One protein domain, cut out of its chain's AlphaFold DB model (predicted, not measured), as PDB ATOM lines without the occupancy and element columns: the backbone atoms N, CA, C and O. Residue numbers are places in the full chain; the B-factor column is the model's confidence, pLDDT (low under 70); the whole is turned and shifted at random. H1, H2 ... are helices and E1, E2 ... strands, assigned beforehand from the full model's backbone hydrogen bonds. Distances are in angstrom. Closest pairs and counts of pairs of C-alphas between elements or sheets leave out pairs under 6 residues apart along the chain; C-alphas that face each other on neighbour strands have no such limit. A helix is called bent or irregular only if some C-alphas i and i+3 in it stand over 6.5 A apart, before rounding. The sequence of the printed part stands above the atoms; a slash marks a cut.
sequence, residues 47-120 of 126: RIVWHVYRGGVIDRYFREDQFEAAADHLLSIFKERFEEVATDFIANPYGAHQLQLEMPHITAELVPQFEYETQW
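Overview. This is residues 47 to 120 of the 126 residues of an uncharacterized protein of Pseudomonas fluorescens (UniProt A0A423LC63). A strongly twisted sheet of three strands has the first half of the long helix H1 along one face; past a kink H1 runs on beyond the sheet, and residues 90 to 97 stand free at that end before the short H2 leads back into E3. H3 lies by the sheet's other end. The printed part has 74 residues, ordered E1 E2 H1 H2 E3 H3, class mixed; the sheet, E2 E1 E3, is antiparallel. It is a loose rod, radius of gyration of the C-alphas 14.1 A, spanning 45 by 22 by 15 A.

Arrangement. Inner strand E1, residues 47 to 53, pairs with E3, residues 105 to 112, through N 49 and O 109, 2.9 A. In the hairpin with E2, residues 58 to 63, N 52 and O 60 are 2.9 A apart. H1, residues 64 to 91, is on the sheet at a height of 4.6 A, over E2 and E1, along the strands; its closest C-alphas to E1 are Glu 64 and Ile 48, 5.0 A. H1 is irregular, C-alphas 65 and 68 being 8.1 A apart, with a kink of 48 degrees near residue 79. Its residues 85 to 89 alone only just touch H2, residues 96 to 102, with 3 pairs of C-alphas within 8 A; Val 85 and Glu 102 are closest, 6.8 A. E2, H1 H2, E3 form a split strand-helix-strand unit, E1 between its strands, with a right-handed crossover. H3, residues 113 to 120, is on the sheet at a height of 8.7 A, giving three layers, helices on both faces. O i to N i+4 pairs are within hydrogen-bond range throughout H2, in 20 of 24 in H1 and 3 of 4 in H3.

Along the chain. E1 begins at C-alpha 47 (-8.723, -83.348, 46.104). H1 is 38.2 A long, ending at C-alpha 91 (11.434, -88.964, 11.024), and E3 is 22.8 A.

Size, cuts and confidence. The C-alphas of Ala 91 and Phe 114, farthest apart, are 45.3 A apart. The printed part has no cut, the five links are tight, and no printed residue is under 70 in pLDDT.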
ATOM      1  N   ARG A  47      -8.520 -84.543  46.925       95.75
ATOM      2  CA  ARG A  47      -8.723 -83.348  46.104       95.75
ATOM      3  C   ARG A  47      -8.143 -83.603  44.718       95.75
ATOM      4  O   ARG A  47      -7.232 -84.419  44.583       95.75
ATOM      5  N   ILE A  48      -8.677 -82.931  43.703       96.69
ATOM      6  CA  ILE A  48      -8.200 -83.079  42.322       96.69
ATOM      7  C   ILE A  48      -7.170 -81.991  42.023       96.69
ATOM      8  O   ILE A  48      -7.439 -80.806  42.219       96.69
ATOM      9  N   VAL A  49      -6.017 -82.394  41.497       97.56
ATOM     10  CA  VAL A  49      -5.064 -81.502  40.830       97.56
ATOM     11  C   VAL A  49      -5.083 -81.829  39.343       97.56
ATOM     12  O   VAL A  49      -4.927 -82.987  38.951       97.56
ATOM     13  N   TRP A  50      -5.284 -80.820  38.499       97.88
ATOM     14  CA  TRP A  50      -5.182 -80.986  37.050       97.88
ATOM     15  C   TRP A  50      -3.749 -80.728  36.607       97.88
ATOM     16  O   TRP A  50      -3.208 -79.644  36.832       97.88
ATOM     17  N   HIS A  51      -3.131 -81.727  35.986       96.81
ATOM     18  CA  HIS A  51      -1.769 -81.649  35.471       96.81
ATOM     19  C   HIS A  51      -1.852 -81.445  33.967       96.81
ATOM     20  O   HIS A  51      -2.400 -82.298  33.269       96.81
ATOM     21  N   VAL A  52      -1.312 -80.336  33.465       97.06
ATOM     22  CA  VAL A  52      -1.117 -80.145  32.024       97.06
ATOM     23  C   VAL A  52       0.294 -80.595  31.684       97.06
ATOM     24  O   VAL A  52       1.267 -80.024  32.176       97.06
ATOM     25  N   TYR A  53       0.403 -81.615  30.841       96.12
ATOM     26  CA  TYR A  53       1.675 -82.106  30.331       96.12
ATOM     27  C   TYR A  53       2.023 -81.434  29.008       96.12
ATOM     28  O   TYR A  53       1.161 -81.234  28.149       96.12
ATOM     29  N   ARG A  54       3.315 -81.156  28.818       92.62
ATOM     30  CA  ARG A  54       3.913 -80.736  27.545       92.62
ATOM     31  C   ARG A  54       5.029 -81.715  27.186       92.62
ATOM     32  O   ARG A  54       6.203 -81.382  27.263       92.62
ATOM     33  N   GLY A  55       4.631 -82.930  26.820       85.31
ATOM     34  CA  GLY A  55       5.526 -84.006  26.398       85.31
ATOM     35  C   GLY A  55       6.405 -84.573  27.509       85.31
ATOM     36  O   GLY A  55       7.437 -84.009  27.848       85.31
ATOM     37  N   GLY A  56       5.991 -85.691  28.104       85.88
ATOM     38  CA  GLY A  56       6.718 -86.403  29.167       85.88
ATOM     39  C   GLY A  56       6.913 -85.636  30.486       85.88
ATOM     40  O   GLY A  56       7.181 -86.255  31.512       85.88
ATOM     41  N   VAL A  57       6.749 -84.311  30.490       91.94
ATOM     42  CA  VAL A  57       6.943 -83.416  31.633       91.94
ATOM     43  C   VAL A  57       5.684 -82.610  31.923       91.94
ATOM     44  O   VAL A  57       4.890 -82.311  31.025       91.94
ATOM     45  N   ILE A  58       5.516 -82.241  33.192       93.56
ATOM     46  CA  ILE A  58       4.408 -81.402  33.641       93.56
ATOM     47  C   ILE A  58       4.771 -79.942  33.396       93.56
ATOM     48  O   ILE A  58       5.787 -79.457  33.889       93.56
ATOM     49  N   ASP A  59       3.930 -79.247  32.640       94.81
ATOM     50  CA  ASP A  59       4.085 -77.824  32.346       94.81
ATOM     51  C   ASP A  59       3.452 -76.963  33.447       94.81
ATOM     52  O   ASP A  59       4.037 -75.971  33.892       94.81
ATOM     53  N   ARG A  60       2.259 -77.351  33.926       95.69
ATOM     54  CA  ARG A  60       1.532 -76.594  34.953       95.69
ATOM     55  C   ARG A  60       0.514 -77.431  35.729       95.69
ATOM     56  O   ARG A  60      -0.065 -78.380  35.203       95.69
ATOM     57  N   TYR A  61       0.256 -76.996  36.962       96.56
ATOM     58  CA  TYR A  61      -0.776 -77.509  37.862       96.56
ATOM     59  C   TYR A  61      -1.933 -76.520  37.998       96.56
ATOM     60  O   TYR A  61      -1.707 -75.310  38.091       96.56
ATOM     61  N   PHE A  62      -3.157 -77.033  38.078       97.12
ATOM     62  CA  PHE A  62      -4.364 -76.239  38.308       97.12
ATOM     63  C   PHE A  62      -5.220 -76.846  39.416       97.12
ATOM     64  O   PHE A  62      -5.246 -78.067  39.606       97.12
ATOM     65  N   ARG A  63      -5.910 -75.976  40.156       96.75
ATOM     66  CA  ARG A  63      -6.856 -76.377  41.204       96.75
ATOM     67  C   ARG A  63      -8.071 -77.081  40.599       96.75
ATOM     68  O   ARG A  63      -8.375 -76.890  39.425       96.75
ATOM     69  N   GLU A  64      -8.785 -77.862  41.406       94.94
ATOM     70  CA  GLU A  64      -9.950 -78.647  40.961       94.94
ATOM     71  C   GLU A  64     -11.016 -77.821  40.215       94.94
ATOM     72  O   GLU A  64     -11.605 -78.308  39.251       94.94
ATOM     73  N   ASP A  65     -11.218 -76.567  40.624       96.19
ATOM     74  CA  ASP A  65     -12.194 -75.613  40.090       96.19
ATOM     75  C   ASP A  65     -11.698 -74.873  38.838       96.19
ATOM     76  O   ASP A  65     -12.446 -74.131  38.209       96.19
ATOM     77  N   GLN A  66     -10.447 -75.103  38.441       97.06
ATOM     78  CA  GLN A  66      -9.778 -74.439  37.324       97.06
ATOM     79  C   GLN A  66      -9.640 -75.346  36.093       97.06
ATOM     80  O   GLN A  66      -8.724 -75.164  35.292       97.06
ATOM     81  N   PHE A  67     -10.540 -76.319  35.917       95.69
ATOM     82  CA  PHE A  67     -10.503 -77.223  34.762       95.69
ATOM     83  C   PHE A  67     -10.559 -76.470  33.424       95.69
ATOM     84  O   PHE A  67      -9.801 -76.790  32.512       95.69
ATOM     85  N   GLU A  68     -11.401 -75.438  33.317       97.50
ATOM     86  CA  GLU A  68     -11.485 -74.610  32.106       97.50
ATOM     87  C   GLU A  68     -10.151 -73.915  31.812       97.50
ATOM     88  O   GLU A  68      -9.644 -74.003  30.699       97.50
ATOM     89  N   ALA A  69      -9.511 -73.333  32.829       98.06
ATOM     90  CA  ALA A  69      -8.199 -72.709  32.672       98.06
ATOM     91  C   ALA A  69      -7.105 -73.725  32.294       98.06
ATOM     92  O   ALA A  69      -6.201 -73.400  31.523       98.06
ATOM     93  N   ALA A  70      -7.183 -74.958  32.806       97.75
ATOM     94  CA  ALA A  70      -6.286 -76.039  32.407       97.75
ATOM     95  C   ALA A  70      -6.492 -76.425  30.933       97.75
ATOM     96  O   ALA A  70      -5.515 -76.611  30.206       97.75
ATOM     97  N   ALA A  71      -7.748 -76.504  30.482       97.62
ATOM     98  CA  ALA A  71      -8.099 -76.788  29.093       97.62
ATOM     99  C   ALA A  71      -7.642 -75.670  28.146       97.62
ATOM    100  O   ALA A  71      -7.014 -75.959  27.128       97.62
ATOM    101  N   ASP A  72      -7.874 -74.407  28.501       98.31
ATOM    102  CA  ASP A  72      -7.399 -73.255  27.732       98.31
ATOM    103  C   ASP A  72      -5.873 -73.264  27.604       98.31
ATOM    104  O   ASP A  72      -5.324 -73.062  26.517       98.31
ATOM    105  N   HIS A  73      -5.174 -73.569  28.702       98.00
ATOM    106  CA  HIS A  73      -3.719 -73.686  28.700       98.00
ATOM    107  C   HIS A  73      -3.244 -74.833  27.805       98.00
ATOM    108  O   HIS A  73      -2.363 -74.616  26.973       98.00
ATOM    109  N   LEU A  74      -3.868 -76.016  27.891       97.69
ATOM    110  CA  LEU A  74      -3.592 -77.133  26.983       97.69
ATOM    111  C   LEU A  74      -3.766 -76.712  25.519       97.69
ATOM    112  O   LEU A  74      -2.868 -76.938  24.711       97.69
ATOM    113  N   LEU A  75      -4.893 -76.090  25.169       97.38
ATOM    114  CA  LEU A  75      -5.177 -75.664  23.798       97.38
ATOM    115  C   LEU A  75      -4.152 -74.646  23.290       97.38
ATOM    116  O   LEU A  75      -3.769 -74.705  22.120       97.38
ATOM    117  N   SER A  76      -3.668 -73.762  24.167       97.00
ATOM    118  CA  SER A  76      -2.659 -72.759  23.816       97.00
ATOM    119  C   SER A  76      -1.317 -73.373  23.399       97.00
ATOM    120  O   SER A  76      -0.658 -72.834  22.514       97.00
ATOM    121  N   ILE A  77      -0.938 -74.519  23.982       95.69
ATOM    122  CA  ILE A  77       0.332 -75.208  23.695       95.69
ATOM    123  C   ILE A  77       0.181 -76.354  22.686       95.69
ATOM    124  O   ILE A  77       1.175 -76.821  22.127       95.69
ATOM    125  N   PHE A  78      -1.047 -76.840  22.465       96.06
ATOM    126  CA  PHE A  78      -1.280 -78.110  21.780       96.06
ATOM    127  C   PHE A  78      -0.745 -78.109  20.353       96.06
ATOM    128  O   PHE A  78      -0.039 -79.034  19.963       96.06
ATOM    129  N   LYS A  79      -1.086 -77.079  19.570       95.38
ATOM    130  CA  LYS A  79      -0.790 -77.051  18.135       95.38
ATOM    131  C   LYS A  79       0.712 -77.087  17.858       95.38
ATOM    132  O   LYS A  79       1.158 -77.939  17.098       95.38
ATOM    133  N   GLU A  80       1.465 -76.186  18.484       94.44
ATOM    134  CA  GLU A  80       2.917 -76.082  18.303       94.44
ATOM    135  C   GLU A  80       3.598 -77.409  18.655       94.44
ATOM    136  O   GLU A  80       4.318 -77.982  17.840       94.44
ATOM    137  N   ARG A  81       3.277 -77.971  19.827       94.38
ATOM    138  CA  ARG A  81       3.886 -79.229  20.260       94.38
ATOM    139  C   ARG A  81       3.427 -80.430  19.427       94.38
ATOM    140  O   ARG A  81       4.227 -81.324  19.182       94.38
ATOM    141  N   PHE A  82       2.175 -80.471  18.971       94.56
ATOM    142  CA  PHE A  82       1.701 -81.531  18.077       94.56
ATOM    143  C   PHE A  82       2.489 -81.546  16.765       94.56
ATOM    144  O   PHE A  82       2.890 -82.616  16.318       94.56
ATOM    145  N   GLU A  83       2.734 -80.381  16.159       96.00
ATOM    146  CA  GLU A  83       3.496 -80.274  14.909       96.00
ATOM    147  C   GLU A  83       4.949 -80.755  15.086       96.00
ATOM    148  O   GLU A  83       5.455 -81.502  14.242       96.00
ATOM    149  N   GLU A  84       5.594 -80.411  16.205       94.62
ATOM    150  CA  GLU A  84       6.924 -80.923  16.570       94.62
ATOM    151  C   GLU A  84       6.933 -82.451  16.708       94.62
ATOM    152  O   GLU A  84       7.733 -83.132  16.067       94.62
ATOM    153  N   VAL A  85       6.018 -82.993  17.519       94.69
ATOM    154  CA  VAL A  85       5.925 -84.430  17.815       94.69
ATOM    155  C   VAL A  85       5.580 -85.228  16.558       94.69
ATOM    156  O   VAL A  85       6.153 -86.286  16.325       94.69
ATOM    157  N   ALA A  86       4.682 -84.723  15.711       94.25
ATOM    158  CA  ALA A  86       4.341 -85.366  14.447       94.25
ATOM    159  C   ALA A  86       5.536 -85.390  13.481       94.25
ATOM    160  O   ALA A  86       5.775 -86.404  12.827       94.25
ATOM    161  N   THR A  87       6.299 -84.294  13.407       95.31
ATOM    162  CA  THR A  87       7.506 -84.216  12.570       95.31
ATOM    163  C   THR A  87       8.567 -85.208  13.044       95.31
ATOM    164  O   THR A  87       9.106 -85.956  12.226       95.31
ATOM    165  N   ASP A  88       8.827 -85.258  14.353       94.00
ATOM    166  CA  ASP A  88       9.773 -86.209  14.943       94.00
ATOM    167  C   ASP A  88       9.320 -87.659  14.744       94.00
ATOM    168  O   ASP A  88      10.103 -88.492  14.298       94.00
ATOM    169  N   PHE A  89       8.035 -87.950  14.944       94.00
ATOM    170  CA  PHE A  89       7.476 -89.282  14.725       94.00
ATOM    171  C   PHE A  89       7.598 -89.751  13.269       94.00
ATOM    172  O   PHE A  89       7.864 -90.924  13.018       94.00
ATOM    173  N   ILE A  90       7.409 -88.859  12.288       95.00
ATOM    174  CA  ILE A  90       7.604 -89.195  10.869       95.00
ATOM    175  C   ILE A  90       9.078 -89.508  10.589       95.00
ATOM    176  O   ILE A  90       9.369 -90.432   9.827       95.00
ATOM    177  N   ALA A  91      10.001 -88.751  11.190       96.19
ATOM    178  CA  ALA A  91      11.434 -88.964  11.024       96.19
ATOM    179  C   ALA A  91      11.912 -90.247  11.723       96.19
ATOM    180  O   ALA A  91      12.698 -91.000  11.150       96.19
ATOM    181  N   ASN A  92      11.409 -90.511  12.931       94.75
ATOM    182  CA  ASN A  92      11.783 -91.622  13.797       94.75
ATOM    183  C   ASN A  92      10.534 -92.251  14.443       94.75
ATOM    184  O   ASN A  92      10.215 -91.954  15.593       94.75
ATOM    185  N   PRO A  93       9.821 -93.149  13.743       92.19
ATOM    186  CA  PRO A  93       8.608 -93.752  14.284       92.19
ATOM    187  C   PRO A  93       8.874 -94.544  15.567       92.19
ATOM    188  O   PRO A  93       9.782 -95.375  15.631       92.19
ATOM    189  N   TYR A  94       8.032 -94.336  16.577       93.38
ATOM    190  CA  TYR A  94       8.092 -95.033  17.864       93.38
ATOM    191  C   TYR A  94       6.720 -95.583  18.281       93.38
ATOM    192  O   TYR A  94       5.733 -95.500  17.555       93.38
ATOM    193  N   GLY A  95       6.645 -96.239  19.441       92.31
ATOM    194  CA  GLY A  95       5.410 -96.876  19.902       92.31
ATOM    195  C   GLY A  95       4.307 -95.875  20.265       92.31
ATOM    196  O   GLY A  95       4.580 -94.777  20.747       92.31
ATOM    197  N   ALA A  96       3.046 -96.292  20.124       88.69
ATOM    198  CA  ALA A  96       1.874 -95.465  20.433       88.69
ATOM    199  C   ALA A  96       1.866 -94.915  21.873       88.69
ATOM    200  O   ALA A  96       1.426 -93.793  22.102       88.69
ATOM    201  N   HIS A  97       2.400 -95.676  22.834       89.44
ATOM    202  CA  HIS A  97       2.541 -95.224  24.220       89.44
ATOM    203  C   HIS A  97       3.470 -94.009  24.341       89.44
ATOM    204  O   HIS A  97       3.123 -93.035  25.002       89.44
ATOM    205  N   GLN A  98       4.627 -94.038  23.669       90.94
ATOM    206  CA  GLN A  98       5.549 -92.903  23.676       90.94
ATOM    207  C   GLN A  98       4.899 -91.686  23.014       90.94
ATOM    208  O   GLN A  98       4.975 -90.590  23.550       90.94
ATOM    209  N   LEU A  99       4.175 -91.886  21.908       90.88
ATOM    210  CA  LEU A  99       3.434 -90.807  21.253       90.88
ATOM    211  C   LEU A  99       2.423 -90.152  22.188       90.88
ATOM    212  O   LEU A  99       2.378 -88.931  22.270       90.88
ATOM    213  N   GLN A 100       1.656 -90.944  22.933       90.12
ATOM    214  CA  GLN A 100       0.699 -90.415  23.896       90.12
ATOM    215  C   GLN A 100       1.370 -89.602  25.015       90.12
ATOM    216  O   GLN A 100       0.820 -88.583  25.424       90.12
ATOM    217  N   LEU A 101       2.546 -90.024  25.490       91.69
ATOM    218  CA  LEU A 101       3.301 -89.287  26.507       91.69
ATOM    219  C   LEU A 101       3.875 -87.971  25.977       91.69
ATOM    220  O   LEU A 101       3.877 -86.975  26.698       91.69
ATOM    221  N   GLU A 102       4.363 -87.963  24.736       92.75
ATOM    222  CA  GLU A 102       4.939 -86.777  24.089       92.75
ATOM    223  C   GLU A 102       3.883 -85.732  23.706       92.75
ATOM    224  O   GLU A 102       4.157 -84.528  23.653       92.75
ATOM    225  N   MET A 103       2.661 -86.197  23.461       94.50
ATOM    226  CA  MET A 103       1.517 -85.357  23.159       94.50
ATOM    227  C   MET A 103       1.089 -84.525  24.372       94.50
ATOM    228  O   MET A 103       0.977 -85.068  25.472       94.50
ATOM    229  N   PRO A 104       0.781 -83.226  24.206       96.44
ATOM    230  CA  PRO A 104       0.165 -82.454  25.272       96.44
ATOM    231  C   PRO A 104      -1.168 -83.068  25.684       96.44
ATOM    232  O   PRO A 104      -2.012 -83.381  24.839       96.44
ATOM    233  N   HIS A 105      -1.360 -83.235  26.984       95.75
ATOM    234  CA  HIS A 105      -2.570 -83.824  27.543       95.75
ATOM    235  C   HIS A 105      -2.801 -83.333  28.972       95.75
ATOM    236  O   HIS A 105      -1.916 -82.749  29.600       95.75
ATOM    237  N   ILE A 106      -4.010 -83.570  29.479       96.69
ATOM    238  CA  ILE A 106      -4.382 -83.291  30.867       96.69
ATOM    239  C   ILE A 106      -4.614 -84.610  31.591       96.69
ATOM    240  O   ILE A 106      -5.303 -85.489  31.069       96.69
ATOM    241  N   THR A 107      -4.098 -84.725  32.812       95.88
ATOM    242  CA  THR A 107      -4.460 -85.805  33.737       95.88
ATOM    243  C   THR A 107      -4.992 -85.240  35.046       95.88
ATOM    244  O   THR A 107      -4.574 -84.170  35.488       95.88
ATOM    245  N   ALA A 108      -5.895 -85.981  35.687       95.94
ATOM    246  CA  ALA A 108      -6.297 -85.726  37.064       95.94
ATOM    247  C   ALA A 108      -5.419 -86.544  38.012       95.94
ATOM    248  O   ALA A 108      -5.307 -87.759  37.840       95.94
ATOM    249  N   GLU A 109      -4.865 -85.900  39.032       95.50
ATOM    250  CA  GLU A 109      -4.256 -86.579  40.172       95.50
ATOM    251  C   GLU A 109      -5.116 -86.372  41.422       95.50
ATOM    252  O   GLU A 109      -5.584 -85.265  41.697       95.50
ATOM    253  N   LEU A 110      -5.359 -87.458  42.161       95.25
ATOM    254  CA  LEU A 110      -6.077 -87.423  43.432       95.25
ATOM    255  C   LEU A 110      -5.077 -87.392  44.578       95.25
ATOM    256  O   LEU A 110      -4.433 -88.403  44.855       95.25
ATOM    257  N   VAL A 111      -5.020 -86.268  45.282       94.06
ATOM    258  CA  VAL A 111      -4.063 -86.048  46.373       94.06
ATOM    259  C   VAL A 111      -4.796 -85.838  47.700       94.06
ATOM    260  O   VAL A 111      -5.908 -85.295  47.701       94.06
ATOM    261  N   PRO A 112      -4.234 -86.259  48.845       93.56
ATOM    262  CA  PRO A 112      -4.781 -85.924  50.157       93.56
ATOM    263  C   PRO A 112      -4.902 -84.409  50.355       93.56
ATOM    264  O   PRO A 112      -4.057 -83.645  49.884       93.56
ATOM    265  N   GLN A 113      -5.923 -83.963  51.094       91.50
ATOM    266  CA  GLN A 113      -6.145 -82.539  51.369       91.50
ATOM    267  C   GLN A 113      -4.901 -81.835  51.941       91.50
ATOM    268  O   GLN A 113      -4.558 -80.742  51.494       91.50
ATOM    269  N   PHE A 114      -4.189 -82.476  52.868       88.94
ATOM    270  CA  PHE A 114      -2.940 -81.959  53.425       88.94
ATOM    271  C   PHE A 114      -1.894 -81.625  52.347       88.94
ATOM    272  O   PHE A 114      -1.304 -80.546  52.385       88.94
ATOM    273  N   GLU A 115      -1.671 -82.507  51.369       90.94
ATOM    274  CA  GLU A 115      -0.701 -82.261  50.292       90.94
ATOM    275  C   GLU A 115      -1.205 -81.185  49.329       90.94
ATOM    276  O   GLU A 115      -0.436 -80.321  48.906       90.94
ATOM    277  N   TYR A 116      -2.508 -81.187  49.023       92.44
ATOM    278  CA  TYR A 116      -3.145 -80.169  48.183       92.44
ATOM    279  C   TYR A 116      -2.857 -78.747  48.685       92.44
ATOM    280  O   TYR A 116      -2.526 -77.852  47.904       92.44
ATOM    281  N   GLU A 117      -2.964 -78.544  49.997       89.88
ATOM    282  CA  GLU A 117      -2.823 -77.239  50.639       89.88
ATOM    283  C   GLU A 117      -1.372 -76.858  50.947       89.88
ATOM    284  O   GLU A 117      -1.087 -75.671  51.063       89.88
ATOM    285  N   THR A 118      -0.457 -77.820  51.096       88.88
ATOM    286  CA  THR A 118       0.928 -77.542  51.523       88.88
ATOM    287  C   THR A 118       1.951 -77.639  50.399       88.88
ATOM    288  O   THR A 118       2.878 -76.833  50.353       88.88
ATOM    289  N   GLN A 119       1.789 -78.600  49.491       89.19
ATOM    290  CA  GLN A 119       2.745 -78.883  48.425       89.19
ATOM    291  C   GLN A 119       2.308 -78.267  47.100       89.19
ATOM    292  O   GLN A 119       3.105 -77.610  46.432       89.19
ATOM    293  N   TRP A 120       1.048 -78.472  46.718       90.44
ATOM    294  CA  TRP A 120       0.565 -78.082  45.393       90.44
ATOM    295  C   TRP A 120       0.155 -76.616  45.337       90.44
ATOM    296  O   TRP A 120       0.549 -75.887  44.426       90.44
TER     297      TRP A 120